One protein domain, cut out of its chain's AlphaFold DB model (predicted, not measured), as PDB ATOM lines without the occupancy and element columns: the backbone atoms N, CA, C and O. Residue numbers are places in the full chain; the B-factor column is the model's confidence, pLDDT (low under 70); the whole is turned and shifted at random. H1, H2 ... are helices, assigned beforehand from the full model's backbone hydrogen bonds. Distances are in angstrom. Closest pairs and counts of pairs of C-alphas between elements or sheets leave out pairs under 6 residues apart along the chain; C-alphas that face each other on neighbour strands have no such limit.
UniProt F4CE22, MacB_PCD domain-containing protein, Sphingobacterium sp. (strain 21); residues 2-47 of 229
ATOM      1  N   PHE A   2     -39.030 -37.299  29.242       85.81
ATOM      2  CA  PHE A   2     -37.685 -36.710  29.411       85.81
ATOM      3  C   PHE A   2     -37.361 -35.572  28.420       85.81
ATOM      4  O   PHE A   2     -36.880 -34.513  28.813       85.81
ATOM      5  N   GLN A   3     -37.744 -35.733  27.149       86.12
ATOM      6  CA  GLN A   3     -37.606 -34.693  26.118       86.12
ATOM      7  C   GLN A   3     -38.373 -33.402  26.457       86.12
ATOM      8  O   GLN A   3     -37.891 -32.302  26.187       86.12
ATOM      9  N   SER A   4     -39.548 -33.521  27.084       89.62
ATOM     10  CA  SER A   4     -40.346 -32.368  27.507       89.62
ATOM     11  C   SER A   4     -39.670 -31.619  28.657       89.62
ATOM     12  O   SER A   4     -39.605 -30.393  28.616       89.62
ATOM     13  N   TYR A   5     -39.093 -32.331  29.632       92.19
ATOM     14  CA  TYR A   5     -38.352 -31.719  30.743       92.19
ATOM     15  C   TYR A   5     -37.094 -30.979  30.269       92.19
ATOM     16  O   TYR A   5     -36.895 -29.826  30.651       92.19
ATOM     17  N   ILE A   6     -36.303 -31.572  29.366       92.38
ATOM     18  CA  ILE A   6     -35.129 -30.906  28.767       92.38
ATOM     19  C   ILE A   6     -35.549 -29.642  28.003       92.38
ATOM     20  O   ILE A   6     -34.936 -28.584  28.154       92.38
ATOM     21  N   LYS A   7     -36.632 -29.712  27.215       91.69
ATOM     22  CA  LYS A   7     -37.140 -28.569  26.438       91.69
ATOM     23  C   LYS A   7     -37.600 -27.414  27.334       91.69
ATOM     24  O   LYS A   7     -37.390 -26.249  26.987       91.69
ATOM     25  N   ILE A   8     -38.211 -27.720  28.480       90.31
ATOM     26  CA  ILE A   8     -38.622 -26.724  29.481       90.31
ATOM     27  C   ILE A   8     -37.393 -26.115  30.172       90.31
ATOM     28  O   ILE A   8     -37.293 -24.890  30.252       90.31
ATOM     29  N   ALA A   9     -36.427 -26.935  30.596       90.06
ATOM     30  CA  ALA A   9     -35.188 -26.471  31.225       90.06
ATOM     31  C   ALA A   9     -34.392 -25.525  30.307       90.06
ATOM     32  O   ALA A   9     -34.007 -24.436  30.728       90.06
ATOM     33  N   TRP A  10     -34.238 -25.874  29.026       92.50
ATOM     34  CA  TRP A  10     -33.553 -25.031  28.039       92.50
ATOM     35  C   TRP A  10     -34.238 -23.671  27.833       92.50
ATOM     36  O   TRP A  10     -33.579 -22.629  27.788       92.50
ATOM     37  N   ARG A  11     -35.578 -23.651  27.761       92.31
ATOM     38  CA  ARG A  11     -36.348 -22.398  27.678       92.31
ATOM     39  C   ARG A  11     -36.149 -21.527  28.919       92.31
ATOM     40  O   ARG A  11     -36.010 -20.313  28.773       92.31
ATOM     41  N   ASN A  12     -36.092 -22.131  30.105       90.31
ATOM     42  CA  ASN A  12     -35.839 -21.415  31.354       90.31
ATOM     43  C   ASN A  12     -34.424 -20.829  31.416       90.31
ATOM     44  O   ASN A  12     -34.287 -19.650  31.736       90.31
ATOM     45  N   ILE A  13     -33.393 -21.584  31.025       91.19
ATOM     46  CA  ILE A  13     -32.006 -21.088  30.960       91.19
ATOM     47  C   ILE A  13     -31.906 -19.876  30.020       91.19
ATOM     48  O   ILE A  13     -31.308 -18.859  30.369       91.19
ATOM     49  N   LYS A  14     -32.560 -19.927  28.849       91.94
ATOM     50  CA  LYS A  14     -32.577 -18.798  27.902       91.94
ATOM     51  C   LYS A  14     -33.343 -17.582  28.446       91.94
ATOM     52  O   LYS A  14     -32.906 -16.451  28.236       91.94
ATOM     53  N   LYS A  15     -34.464 -17.799  29.148       92.88
ATOM     54  CA  LYS A  15     -35.284 -16.734  29.759       92.88
ATOM     55  C   LYS A  15     -34.549 -16.028  30.906       92.88
ATOM     56  O   LYS A  15     -34.592 -14.805  30.983       92.88
ATOM     57  N   TYR A  16     -33.829 -16.774  31.746       93.56
ATOM     58  CA  TYR A  16     -33.106 -16.261  32.919       93.56
ATOM     59  C   TYR A  16     -31.579 -16.222  32.719       93.56
ATOM     60  O   TYR A  16     -30.811 -16.443  33.654       93.56
ATOM     61  N   ARG A  17     -31.127 -15.874  31.505       89.81
ATOM     62  CA  ARG A  17     -29.721 -15.968  31.063       89.81
ATOM     63  C   ARG A  17     -28.674 -15.374  32.011       89.81
ATOM     64  O   ARG A  17     -27.601 -15.944  32.141       89.81
ATOM     65  N   LYS A  18     -28.964 -14.245  32.673       92.75
ATOM     66  CA  LYS A  18     -28.007 -13.581  33.581       92.75
ATOM     67  C   LYS A  18     -27.759 -14.412  34.844       92.75
ATOM     68  O   LYS A  18     -26.612 -14.632  35.211       92.75
ATOM     69  N   TYR A  19     -28.831 -14.906  35.464       91.62
ATOM     70  CA  TYR A  19     -28.751 -15.754  36.655       91.62
ATOM     71  C   TYR A  19     -28.141 -17.115  36.326       91.62
ATOM     72  O   TYR A  19     -27.247 -17.574  37.029       91.62
ATOM     73  N   SER A  20     -28.567 -17.732  35.218       91.94
ATOM     74  CA  SER A  20     -27.982 -18.994  34.761       91.94
ATOM     75  C   SER A  20     -26.487 -18.866  34.468       91.94
ATOM     76  O   SER A  20     -25.738 -19.767  34.825       91.94
ATOM     77  N   LEU A  21     -26.040 -17.747  33.883       94.31
ATOM     78  CA  LEU A  21     -24.620 -17.491  33.641       94.31
ATOM     79  C   LEU A  21     -23.832 -17.370  34.951       94.31
ATOM     80  O   LEU A  21     -22.780 -17.983  35.071       94.31
ATOM     81  N   LEU A  22     -24.341 -16.624  35.935       95.50
ATOM     82  CA  LEU A  22     -23.660 -16.442  37.220       95.50
ATOM     83  C   LEU A  22     -23.502 -17.770  37.977       95.50
ATOM     84  O   LEU A  22     -22.413 -18.073  38.459       95.50
ATOM     85  N   HIS A  23     -24.553 -18.595  38.020       93.38
ATOM     86  CA  HIS A  23     -24.479 -19.928  38.625       93.38
ATOM     87  C   HIS A  23     -23.539 -20.865  37.867       93.38
ATOM     88  O   HIS A  23     -22.765 -21.582  38.496       93.38
ATOM     89  N   LEU A  24     -23.589 -20.851  36.532       95.25
ATOM     90  CA  LEU A  24     -22.710 -21.674  35.709       95.25
ATOM     91  C   LEU A  24     -21.246 -21.288  35.925       95.25
ATOM     92  O   LEU A  24     -20.434 -22.166  36.166       95.25
ATOM     93  N   LEU A  25     -20.918 -19.994  35.914       96.44
ATOM     94  CA  LEU A  25     -19.553 -19.522  36.151       96.44
ATOM     95  C   LEU A  25     -19.051 -19.894  37.546       96.44
ATOM     96  O   LEU A  25     -17.940 -20.397  37.664       96.44
ATOM     97  N   GLY A  26     -19.865 -19.704  38.589       96.56
ATOM     98  CA  GLY A  26     -19.486 -20.079  39.953       96.56
ATOM     99  C   GLY A  26     -19.241 -21.582  40.103       96.56
ATOM    100  O   GLY A  26     -18.224 -21.993  40.659       96.56
ATOM    101  N   LEU A  27     -20.136 -22.409  39.552       96.44
ATOM    102  CA  LEU A  27     -19.993 -23.863  39.584       96.44
ATOM    103  C   LEU A  27     -18.793 -24.332  38.752       96.44
ATOM    104  O   LEU A  27     -17.997 -25.136  39.229       96.44
ATOM    105  N   SER A  28     -18.639 -23.818  37.530       97.62
ATOM    106  CA  SER A  28     -17.522 -24.152  36.647       97.62
ATOM    107  C   SER A  28     -16.186 -23.756  37.261       97.62
ATOM    108  O   SER A  28     -15.247 -24.546  37.193       97.62
ATOM    109  N   LEU A  29     -16.096 -22.584  37.895       98.00
ATOM    110  CA  LEU A  29     -14.886 -22.149  38.585       98.00
ATOM    111  C   LEU A  29     -14.577 -23.059  39.779       98.00
ATOM    112  O   LEU A  29     -13.453 -23.534  39.889       98.00
ATOM    113  N   GLY A  30     -15.571 -23.377  40.615       97.88
ATOM    114  CA  GLY A  30     -15.391 -24.289  41.749       97.88
ATOM    115  C   GLY A  30     -14.910 -25.679  41.323       97.88
ATOM    116  O   GLY A  30     -13.925 -26.184  41.858       97.88
ATOM    117  N   VAL A  31     -15.552 -26.275  40.312       97.88
ATOM    118  CA  VAL A  31     -15.152 -27.585  39.772       97.88
ATOM    119  C   VAL A  31     -13.757 -27.525  39.149       97.88
ATOM    120  O   VAL A  31     -12.956 -28.427  39.386       97.88
ATOM    121  N   SER A  32     -13.441 -26.461  38.404       98.06
ATOM    122  CA  SER A  32     -12.119 -26.291  37.791       98.06
ATOM    123  C   SER A  32     -11.030 -26.202  38.854       98.06
ATOM    124  O   SER A  32     -10.054 -26.939  38.771       98.06
ATOM    125  N   THR A  33     -11.208 -25.374  39.888       97.94
ATOM    126  CA  THR A  33     -10.237 -25.240  40.985       97.94
ATOM    127  C   THR A  33     -10.017 -26.567  41.710       97.94
ATOM    128  O   THR A  33      -8.871 -26.946  41.946       97.94
ATOM    129  N   CYS A  34     -11.081 -27.318  42.011       97.75
ATOM    130  CA  CYS A  34     -10.958 -28.643  42.623       97.75
ATOM    131  C   CYS A  34     -10.201 -29.633  41.727       97.75
ATOM    132  O   CYS A  34      -9.361 -30.385  42.217       97.75
ATOM    133  N   LEU A  35     -10.469 -29.624  40.418       97.81
ATOM    134  CA  LEU A  35      -9.795 -30.497  39.460       97.81
ATOM    135  C   LEU A  35      -8.316 -30.127  39.302       97.81
ATOM    136  O   LEU A  35      -7.469 -31.016  39.290       97.81
ATOM    137  N   PHE A  36      -7.988 -28.833  39.258       97.75
ATOM    138  CA  PHE A  36      -6.602 -28.362  39.252       97.75
ATOM    139  C   PHE A  36      -5.849 -28.784  40.516       97.75
ATOM    140  O   PHE A  36      -4.743 -29.304  40.405       97.75
ATOM    141  N   LEU A  37      -6.448 -28.625  41.701       97.19
ATOM    142  CA  LEU A  37      -5.841 -29.076  42.959       97.19
ATOM    143  C   LEU A  37      -5.634 -30.593  42.983       97.19
ATOM    144  O   LEU A  37      -4.582 -31.059  43.414       97.19
ATOM    145  N   TYR A  38      -6.606 -31.365  42.493       97.31
ATOM    146  CA  TYR A  38      -6.474 -32.814  42.387       97.31
ATOM    147  C   TYR A  38      -5.312 -33.212  41.472       97.31
ATOM    148  O   TYR A  38      -4.445 -33.965  41.903       97.31
ATOM    149  N   LEU A  39      -5.254 -32.667  40.251       96.12
ATOM    150  CA  LEU A  39      -4.165 -32.945  39.310       96.12
ATOM    151  C   LEU A  39      -2.806 -32.509  39.862       96.12
ATOM    152  O   LEU A  39      -1.821 -33.214  39.683       96.12
ATOM    153  N   TYR A  40      -2.753 -31.377  40.565       95.25
ATOM    154  CA  TYR A  40      -1.538 -30.901  41.215       95.25
ATOM    155  C   TYR A  40      -1.037 -31.891  42.273       95.25
ATOM    156  O   TYR A  40       0.143 -32.245  42.277       95.25
ATOM    157  N   ILE A  41      -1.924 -32.362  43.155       94.94
ATOM    158  CA  ILE A  41      -1.576 -33.338  44.193       94.94
ATOM    159  C   ILE A  41      -1.184 -34.675  43.563       94.94
ATOM    160  O   ILE A  41      -0.196 -35.275  43.979       94.94
ATOM    161  N   ASP A  42      -1.937 -35.145  42.570       92.75
ATOM    162  CA  ASP A  42      -1.660 -36.407  41.884       92.75
ATOM    163  C   ASP A  42      -0.295 -36.376  41.184       92.75
ATOM    164  O   ASP A  42       0.524 -37.271  41.390       92.75
ATOM    165  N   PHE A  43       0.010 -35.278  40.485       91.31
ATOM    166  CA  PHE A  43       1.317 -35.040  39.881       91.31
ATOM    167  C   PHE A  43       2.442 -35.122  40.917       91.31
ATOM    168  O   PHE A  43       3.367 -35.909  40.736       91.31
ATOM    169  N   HIS A  44       2.348 -34.404  42.041       87.69
ATOM    170  CA  HIS A  44       3.387 -34.443  43.082       87.69
ATOM    171  C   HIS A  44       3.528 -35.821  43.726       87.69
ATOM    172  O   HIS A  44       4.627 -36.239  44.076       87.69
ATOM    173  N   ARG A  45       2.424 -36.558  43.866       86.62
ATOM    174  CA  ARG A  45       2.446 -37.913  44.416       86.62
ATOM    175  C   ARG A  45       2.943 -38.958  43.421       86.62
ATOM    176  O   ARG A  45       3.223 -40.067  43.863       86.62
ATOM    177  N   SER A  46       3.014 -38.646  42.126       87.81
ATOM    178  CA  SER A  46       3.421 -39.584  41.071       87.81
ATOM    179  C   SER A  46       4.936 -39.792  40.957       87.81
ATOM    180  O   SER A  46       5.355 -40.752  40.313       87.81
ATOM    181  N   PHE A  47       5.740 -38.923  41.577       87.81
ATOM    182  CA  PHE A  47       7.200 -38.978  41.501       87.81
ATOM    183  C   PHE A  47       7.771 -40.246  42.144       87.81
ATOM    184  O   PHE A  47       7.309 -40.667  43.203       87.81
TER     185      PHE A  47
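This is residues 2 to 47 of the 229 residues of the protein "MacB_PCD domain-containing protein" of Sphingobacterium sp. (strain 21) (UniProt F4CE22). Two helices meet at their ends in an L: the long helix H2 makes the long arm, and the shorter H1 turns off from its beginning at a sharp corner. Away from the corner both arms stand free, with nothing packed on them. The printed part has 46 residues with two named helices, H1 then H2, and no named strand; its class is all helix. It is extended, with a radius of gyration of the C-alphas of 16.8 A, and only just flat, spanning 49 by 25 by 7 A.

H2 takes residues 17 to 45, 41.2 A from C-alpha 17 at (-29.721, -15.968, 31.063) to C-alpha 45 at (2.446, -37.913, 44.416). H1 takes residues 2 to 15, 20.1 A long, and begins with C-alpha 2 at (-37.685, -36.710, 29.411).

H1 and H2 are close but not clearly touching, with 1 pair of C-alphas within 8 A: the closest, those of Ile 13 and Ser 20, are 5.9 A apart. Their lines are about perpendicular, at 74 degrees. In H1 and H2 every O i to N i+4 pair is within hydrogen-bond range.

The C-alphas farthest apart, those of Ser 4 and Phe 47, are 50.0 A apart. The printed part has no cut, and the link from H1 to H2, Tyr 16, is tight. The mean pLDDT of the printed part is 93.3, and no printed residue is under 70.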